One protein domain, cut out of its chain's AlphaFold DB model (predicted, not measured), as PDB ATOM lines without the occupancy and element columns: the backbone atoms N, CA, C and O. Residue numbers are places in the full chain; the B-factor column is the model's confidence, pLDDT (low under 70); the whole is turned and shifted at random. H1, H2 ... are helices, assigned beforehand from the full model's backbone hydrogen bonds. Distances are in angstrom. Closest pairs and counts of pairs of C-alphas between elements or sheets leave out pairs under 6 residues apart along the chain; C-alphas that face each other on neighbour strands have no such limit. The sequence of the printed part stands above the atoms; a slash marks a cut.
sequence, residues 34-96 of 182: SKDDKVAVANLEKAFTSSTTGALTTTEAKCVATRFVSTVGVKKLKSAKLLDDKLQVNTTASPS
ATOM      1  N   SER A  34     149.473 127.308 185.245       94.12
ATOM      2  CA  SER A  34     148.619 128.476 185.475       94.12
ATOM      3  C   SER A  34     147.383 128.111 186.313       94.12
ATOM      4  O   SER A  34     147.111 126.940 186.597       94.12
ATOM      5  N   LYS A  35     146.616 129.118 186.754       95.25
ATOM      6  CA  LYS A  35     145.367 128.881 187.499       95.25
ATOM      7  C   LYS A  35     144.374 128.060 186.670       95.25
ATOM      8  O   LYS A  35     143.812 127.101 187.191       95.25
ATOM      9  N   ASP A  36     144.219 128.399 185.396       96.38
ATOM     10  CA  ASP A  36     143.292 127.723 184.488       96.38
ATOM     11  C   ASP A  36     143.764 126.304 184.169       96.38
ATOM     12  O   ASP A  36     142.959 125.373 184.196       96.38
ATOM     13  N   ASP A  37     145.072 126.102 183.981       97.06
ATOM     14  CA  ASP A  37     145.623 124.759 183.788       97.06
ATOM     15  C   ASP A  37     145.335 123.864 184.998       97.06
ATOM     16  O   ASP A  37     144.929 122.719 184.832       97.06
ATOM     17  N   LYS A  38     145.472 124.380 186.227       97.31
ATOM     18  CA  LYS A  38     145.149 123.617 187.447       97.31
ATOM     19  C   LYS A  38     143.676 123.212 187.504       97.31
ATOM     20  O   LYS A  38     143.380 122.089 187.909       97.31
ATOM     21  N   VAL A  39     142.765 124.099 187.099       97.75
ATOM     22  CA  VAL A  39     141.326 123.793 187.034       97.75
ATOM     23  C   VAL A  39     141.056 122.721 185.977       97.75
ATOM     24  O   VAL A  39     140.382 121.733 186.267       97.75
ATOM     25  N   ALA A  40     141.626 122.867 184.779       97.56
ATOM     26  CA  ALA A  40     141.499 121.885 183.706       97.56
ATOM     27  C   ALA A  40     142.047 120.508 184.114       97.56
ATOM     28  O   ALA A  40     141.382 119.495 183.897       97.56
ATOM     29  N   VAL A  41     143.220 120.465 184.758       97.81
ATOM     30  CA  VAL A  41     143.820 119.231 185.288       97.81
ATOM     31  C   VAL A  41     142.884 118.550 186.281       97.81
ATOM     32  O   VAL A  41     142.638 117.358 186.138       97.81
ATOM     33  N   ALA A  42     142.322 119.285 187.245       97.56
ATOM     34  CA  ALA A  42     141.419 118.708 188.242       97.56
ATOM     35  C   ALA A  42     140.144 118.115 187.611       97.56
ATOM     36  O   ALA A  42     139.700 117.031 187.997       97.56
ATOM     37  N   ASN A  43     139.568 118.790 186.611       97.12
ATOM     38  CA  ASN A  43     138.384 118.285 185.911       97.12
ATOM     39  C   ASN A  43     138.700 117.052 185.049       97.12
ATOM     40  O   ASN A  43     137.918 116.100 185.034       97.12
ATOM     41  N   LEU A  44     139.851 117.033 184.370       96.44
ATOM     42  CA  LEU A  44     140.301 115.874 183.594       96.44
ATOM     43  C   LEU A  44     140.654 114.685 184.492       96.44
ATOM     44  O   LEU A  44     140.272 113.561 184.182       96.44
ATOM     45  N   GLU A  45     141.311 114.915 185.629       96.75
ATOM     46  CA  GLU A  45     141.584 113.884 186.635       96.75
ATOM     47  C   GLU A  45     140.281 113.221 187.103       96.75
ATOM     48  O   GLU A  45     140.161 111.991 187.099       96.75
ATOM     49  N   LYS A  46     139.264 114.026 187.435       95.25
ATOM     50  CA  LYS A  46     137.938 113.519 187.808       95.25
ATOM     51  C   LYS A  46     137.305 112.689 186.687       95.25
ATOM     52  O   LYS A  46     136.728 111.637 186.956       95.25
ATOM     53  N   ALA A  47     137.421 113.131 185.436       93.38
ATOM     54  CA  ALA A  47     136.884 112.392 184.298       93.38
ATOM     55  C   ALA A  47     137.614 111.055 184.077       93.38
ATOM     56  O   ALA A  47     136.966 110.024 183.900       93.38
ATOM     57  N   PHE A  48     138.946 111.038 184.153       93.38
ATOM     58  CA  PHE A  48     139.744 109.824 183.960       93.38
ATOM     59  C   PHE A  48     139.574 108.798 185.086       93.38
ATOM     60  O   PHE A  48     139.602 107.598 184.817       93.38
ATOM     61  N   THR A  49     139.351 109.244 186.324       93.50
ATOM     62  CA  THR A  49     139.031 108.356 187.459       93.50
ATOM     63  C   THR A  49     137.597 107.826 187.427       93.50
ATOM     64  O   THR A  49     137.323 106.783 188.009       93.50
ATOM     65  N   SER A  50     136.682 108.506 186.729       88.75
ATOM     66  CA  SER A  50     135.266 108.114 186.634       88.75
ATOM     67  C   SER A  50     134.923 107.382 185.330       88.75
ATOM     68  O   SER A  50     133.750 107.133 185.054       88.75
ATOM     69  N   SER A  51     135.919 107.064 184.496       80.88
ATOM     70  CA  SER A  51     135.689 106.429 183.196       80.88
ATOM     71  C   SER A  51     135.142 105.009 183.342       80.88
ATOM     72  O   SER A  51     135.722 104.163 184.023       80.88
ATOM     73  N   THR A  52     134.070 104.712 182.612       68.25
ATOM     74  CA  THR A  52     133.491 103.363 182.519       68.25
ATOM     75  C   THR A  52     134.345 102.402 181.689       68.25
ATOM     76  O   THR A  52     134.168 101.193 181.780       68.25
ATOM     77  N   THR A  53     135.293 102.914 180.898       59.00
ATOM     78  CA  THR A  53     136.120 102.135 179.956       59.00
ATOM     79  C   THR A  53     137.553 101.916 180.454       59.00
ATOM     80  O   THR A  53     138.494 101.830 179.671       59.00
ATOM     81  N   GLY A  54     137.725 101.801 181.774       67.94
ATOM     82  CA  GLY A  54     139.025 101.561 182.408       67.94
ATOM     83  C   GLY A  54     139.527 102.766 183.195       67.94
ATOM     84  O   GLY A  54     140.602 103.292 182.905       67.94
ATOM     85  N   ALA A  55     138.753 103.182 184.202       82.88
ATOM     86  CA  ALA A  55     139.099 104.233 185.157       82.88
ATOM     87  C   ALA A  55     140.555 104.145 185.614       82.88
ATOM     88  O   ALA A  55     140.976 103.091 186.079       82.88
ATOM     89  N   LEU A  56     141.318 105.231 185.484       90.62
ATOM     90  CA  LEU A  56     142.676 105.336 186.022       90.62
ATOM     91  C   LEU A  56     142.636 105.434 187.553       90.62
ATOM     92  O   LEU A  56     141.666 105.937 188.122       90.62
ATOM     93  N   THR A  57     143.702 105.005 188.231       92.19
ATOM     94  CA  THR A  57     143.870 105.374 189.648       92.19
ATOM     95  C   THR A  57     144.002 106.892 189.774       92.19
ATOM     96  O   THR A  57     144.409 107.564 188.826       92.19
ATOM     97  N   THR A  58     143.712 107.461 190.946       93.94
ATOM     98  CA  THR A  58     143.861 108.909 191.179       93.94
ATOM     99  C   THR A  58     145.267 109.410 190.827       93.94
ATOM    100  O   THR A  58     145.414 110.443 190.179       93.94
ATOM    101  N   THR A  59     146.310 108.651 191.180       95.25
ATOM    102  CA  THR A  59     147.706 108.999 190.872       95.25
ATOM    103  C   THR A  59     147.980 109.015 189.368       95.25
ATOM    104  O   THR A  59     148.551 109.981 188.858       95.25
ATOM    105  N   GLU A  60     147.554 107.977 188.644       94.81
ATOM    106  CA  GLU A  60     147.699 107.899 187.186       94.81
ATOM    107  C   GLU A  60     146.895 109.007 186.500       94.81
ATOM    108  O   GLU A  60     147.441 109.749 185.689       94.81
ATOM    109  N   ALA A  61     145.626 109.181 186.874       96.06
ATOM    110  CA  ALA A  61     144.736 110.196 186.322       96.06
ATOM    111  C   ALA A  61     145.312 111.604 186.472       96.06
ATOM    112  O   ALA A  61     145.349 112.362 185.502       96.06
ATOM    113  N   LYS A  62     145.818 111.934 187.664       96.69
ATOM    114  CA  LYS A  62     146.470 113.216 187.935       96.69
ATOM    115  C   LYS A  62     147.722 113.404 187.087       96.69
ATOM    116  O   LYS A  62     147.929 114.488 186.540       96.69
ATOM    117  N   CYS A  63     148.551 112.366 186.968       97.69
ATOM    118  CA  CYS A  63     149.755 112.392 186.141       97.69
ATOM    119  C   CYS A  63     149.407 112.643 184.664       97.69
ATOM    120  O   CYS A  63     149.944 113.577 184.062       97.69
ATOM    121  N   VAL A  64     148.458 111.879 184.110       97.50
ATOM    122  CA  VAL A  64     148.018 111.999 182.712       97.50
ATOM    123  C   VAL A  64     147.398 113.368 182.457       97.50
ATOM    124  O   VAL A  64     147.805 114.048 181.518       97.50
ATOM    125  N   ALA A  65     146.467 113.813 183.305       97.50
ATOM    126  CA  ALA A  65     145.823 115.118 183.173       97.50
ATOM    127  C   ALA A  65     146.849 116.259 183.217       97.50
ATOM    128  O   ALA A  65     146.827 117.136 182.354       97.50
ATOM    129  N   THR A  66     147.790 116.212 184.167       97.81
ATOM    130  CA  THR A  66     148.868 117.205 184.294       97.81
ATOM    131  C   THR A  66     149.712 117.273 183.028       97.81
ATOM    132  O   THR A  66     149.864 118.355 182.462       97.81
ATOM    133  N   ARG A  67     150.226 116.130 182.554       97.75
ATOM    134  CA  ARG A  67     151.075 116.076 181.355       97.75
ATOM    135  C   ARG A  67     150.323 116.476 180.093       97.75
ATOM    136  O   ARG A  67     150.875 117.160 179.233       97.75
ATOM    137  N   PHE A  68     149.067 116.066 179.962       97.31
ATOM    138  CA  PHE A  68     148.276 116.375 178.780       97.31
ATOM    139  C   PHE A  68     147.959 117.871 178.696       97.31
ATOM    140  O   PHE A  68     148.207 118.493 177.664       97.31
ATOM    141  N   VAL A  69     147.512 118.482 179.798       97.94
ATOM    142  CA  VAL A  69     147.274 119.932 179.851       97.94
ATOM    143  C   VAL A  69     148.571 120.706 179.632       97.94
ATOM    144  O   VAL A  69     148.565 121.660 178.860       97.94
ATOM    145  N   SER A  70     149.689 120.288 180.231       97.00
ATOM    146  CA  SER A  70     150.958 121.008 180.084       97.00
ATOM    147  C   SER A  70     151.546 120.950 178.674       97.00
ATOM    148  O   SER A  70     152.253 121.868 178.275       97.00
ATOM    149  N   THR A  71     151.289 119.875 177.924       96.69
ATOM    150  CA  THR A  71     151.842 119.680 176.571       96.69
ATOM    151  C   THR A  71     150.928 120.198 175.462       96.69
ATOM    152  O   THR A  71     151.420 120.621 174.415       96.69
ATOM    153  N   VAL A  72     149.609 120.174 175.666       97.12
ATOM    154  CA  VAL A  72     148.617 120.615 174.667       97.12
ATOM    155  C   VAL A  72     148.108 122.029 174.939       97.12
ATOM    156  O   VAL A  72     147.885 122.798 174.003       97.12
ATOM    157  N   GLY A  73     147.946 122.389 176.210       96.94
ATOM    158  CA  GLY A  73     147.435 123.682 176.651       96.94
ATOM    159  C   GLY A  73     145.909 123.796 176.589       96.94
ATOM    160  O   GLY A  73     145.248 123.348 175.647       96.94
ATOM    161  N   VAL A  74     145.333 124.483 177.579       97.38
ATOM    162  CA  VAL A  74     143.877 124.682 177.727       97.38
ATOM    163  C   VAL A  74     143.217 125.252 176.469       97.38
ATOM    164  O   VAL A  74     142.151 124.787 176.068       97.38
ATOM    165  N   LYS A  75     143.850 126.220 175.791       97.25
ATOM    166  CA  LYS A  75     143.298 126.837 174.571       97.25
ATOM    167  C   LYS A  75     143.016 125.803 173.476       97.25
ATOM    168  O   LYS A  75     141.957 125.844 172.842       97.25
ATOM    169  N   LYS A  76     143.950 124.874 173.251       97.00
ATOM    170  CA  LYS A  76     143.800 123.819 172.244       97.00
ATOM    171  C   LYS A  76     142.773 122.783 172.700       97.00
ATOM    172  O   LYS A  76     141.935 122.407 171.889       97.00
ATOM    173  N   LEU A  77     142.751 122.416 173.984       97.06
ATOM    174  CA  LEU A  77     141.747 121.496 174.541       97.06
ATOM    175  C   LEU A  77     140.311 122.038 174.431       97.06
ATOM    176  O   LEU A  77     139.394 121.276 174.127       97.06
ATOM    177  N   LYS A  78     140.117 123.351 174.601       96.69
ATOM    178  CA  LYS A  78     138.838 124.022 174.327       96.69
ATOM    179  C   LYS A  78     138.482 124.010 172.843       96.69
ATOM    180  O   LYS A  78     137.364 123.670 172.473       96.69
ATOM    181  N   SER A  79     139.446 124.334 171.981       95.94
ATOM    182  CA  SER A  79     139.243 124.340 170.522       95.94
ATOM    183  C   SER A  79     138.891 122.944 169.987       95.94
ATOM    184  O   SER A  79     138.050 122.814 169.104       95.94
ATOM    185  N   ALA A  80     139.485 121.902 170.574       95.38
ATOM    186  CA  ALA A  80     139.184 120.496 170.315       95.38
ATOM    187  C   ALA A  80     137.856 120.028 170.936       95.38
ATOM    188  O   ALA A  80     137.493 118.867 170.782       95.38
ATOM    189  N   LYS A  81     137.139 120.909 171.650       96.00
ATOM    190  CA  LYS A  81     135.892 120.632 172.375       96.00
ATOM    191  C   LYS A  81     136.009 119.555 173.452       96.00
ATOM    192  O   LYS A  81     134.992 119.007 173.854       96.00
ATOM    193  N   LEU A  82     137.213 119.266 173.951       95.94
ATOM    194  CA  LEU A  82     137.358 118.428 175.142       95.94
ATOM    195  C   LEU A  82     136.925 119.188 176.395       95.94
ATOM    196  O   LEU A  82     136.292 118.612 177.272       95.94
ATOM    197  N   LEU A  83     137.282 120.472 176.469       96.88
ATOM    198  CA  LEU A  83     136.901 121.363 177.560       96.88
ATOM    199  C   LEU A  83     135.921 122.432 177.068       96.88
ATOM    200  O   LEU A  83     136.048 122.920 175.945       96.88
ATOM    201  N   ASP A  84     134.965 122.810 177.909       96.38
ATOM    202  CA  ASP A  84     134.081 123.952 177.665       96.38
ATOM    203  C   ASP A  84     134.714 125.286 178.120       96.38
ATOM    204  O   ASP A  84     135.866 125.355 178.565       96.38
ATOM    205  N   ASP A  85     133.962 126.386 178.016       95.62
ATOM    206  CA  ASP A  85     134.430 127.707 178.452       95.62
ATOM    207  C   ASP A  85     134.657 127.831 179.961       95.62
ATOM    208  O   ASP A  85     135.415 128.700 180.391       95.62
ATOM    209  N   LYS A  86     134.058 126.934 180.749       95.94
ATOM    210  CA  LYS A  86     134.216 126.821 182.203       95.94
ATOM    211  C   LYS A  86     135.281 125.787 182.590       95.94
ATOM    212  O   LYS A  86     135.393 125.447 183.770       95.94
ATOM    213  N   LEU A  87     136.060 125.304 181.616       97.12
ATOM    214  CA  LEU A  87     137.117 124.303 181.776       97.12
ATOM    215  C   LEU A  87     136.615 122.938 182.265       97.12
ATOM    216  O   LEU A  87     137.403 122.140 182.775       97.12
ATOM    217  N   GLN A  88     135.319 122.666 182.130       96.19
ATOM    218  CA  GLN A  88     134.724 121.365 182.418       96.19
ATOM    219  C   GLN A  88     134.891 120.448 181.213       96.19
ATOM    220  O   GLN A  88     134.921 120.919 180.077       96.19
ATOM    221  N   VAL A  89     134.966 119.135 181.449       94.38
ATOM    222  CA  VAL A  89     134.918 118.168 180.346       94.38
ATOM    223  C   VAL A  89     133.575 118.306 179.641       94.38
ATOM    224  O   VAL A  89     132.520 118.191 180.264       94.38
ATOM    225  N   ASN A  90     133.626 118.581 178.345       93.69
ATOM    226  CA  ASN A  90     132.438 118.789 177.545       93.69
ATOM    227  C   ASN A  90     131.793 117.434 177.228       93.69
ATOM    228  O   ASN A  90     132.363 116.613 176.516       93.69
ATOM    229  N   THR A  91     130.599 117.204 177.767       87.44
ATOM    230  CA  THR A  91     129.828 115.968 177.561       87.44
ATOM    231  C   THR A  91     128.781 116.087 176.457       87.44
ATOM    232  O   THR A  91     128.136 115.097 176.122       87.44
ATOM    233  N   THR A  92     128.590 117.283 175.891       87.25
ATOM    234  CA  THR A  92     127.573 117.557 174.862       87.25
ATOM    235  C   THR A  92     128.155 117.610 173.453       87.25
ATOM    236  O   THR A  92     127.410 117.519 172.480       87.25
ATOM    237  N   ALA A  93     129.479 117.728 173.327       85.81
ATOM    238  CA  ALA A  93     130.193 117.654 172.062       85.81
ATOM    239  C   ALA A  93     131.138 116.453 172.030       85.81
ATOM    240  O   ALA A  93     131.756 116.102 173.032       85.81
ATOM    241  N   SER A  94     131.309 115.864 170.848       84.19
ATOM    242  CA  SER A  94     132.395 114.916 170.612       84.19
ATOM    243  C   SER A  94     133.703 115.690 170.434       84.19
ATOM    244  O   SER A  94     133.776 116.533 169.529       84.19
ATOM    245  N   PRO A  95     134.730 115.447 171.266       88.31
ATOM    246  CA  PRO A  95     136.025 116.062 171.054       88.31
ATOM    247  C   PRO A  95     136.620 115.592 169.725       88.31
ATOM    248  O   PRO A  95     136.463 114.436 169.334       88.31
ATOM    249  N   SER A  96     137.307 116.497 169.034       89.69
ATOM    250  CA  SER A  96     138.024 116.198 167.794       89.69
ATOM    251  C   SER A  96     139.488 116.557 167.980       89.69
ATOM    252  O   SER A  96     139.833 117.717 168.217       89.69
TER     253      SER A  96
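Overview. This is residues 34 to 96 of the 182 residues of an uncharacterized protein of Marmoricola pocheonensis (UniProt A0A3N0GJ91). Two helices, H1 and H2, make a V, joined by a loop at its narrow end; short H3 sits at the open end, and residues 80 to 96 trail on without a named element. The printed part has 63 residues, 36 of them in three named helices, in the order H1, H2, H3 along the chain, with no named strand; by its named elements the class is all helix. The whole is compact, radius of gyration of the C-alphas 10.8 A, spanning 27 by 26 by 17 A.

Along the chain. Find C-alpha 35 at (145.367, 128.881, 187.499); H1 runs from there to residue 49, 21.5 A. H2, residues 58 to 72, covers 20.8 A. H3, residues 74 to 79, ends at (139.243, 124.340, 170.522), 8.6 A long.

Arrangement. H1 and H2 touch, closest at the C-alphas of Glu 45 and Ala 61, 4.9 A, opposite ways at a steep tilt of 46 degrees. H1, with residues 36 to 40 alone, only just touches H3, with 3 pairs of C-alphas within 8 A, closest Asp 37 and Val 74, 6.3 A. H2 and H3 are close but not clearly touching, their closest C-alphas, Val 69 and Leu 77, 7.8 A apart. In H1, H2 and H3 every O i to N i+4 pair is within hydrogen-bond range.

Size, cuts and confidence. The farthest C-alphas, Ser 34 and Thr 53, are 29.7 A apart. The printed part has no cut; H1 to H2 is a short link, H2 to H3 tight. Look for pLDDT under 70 at residues 52 to 54.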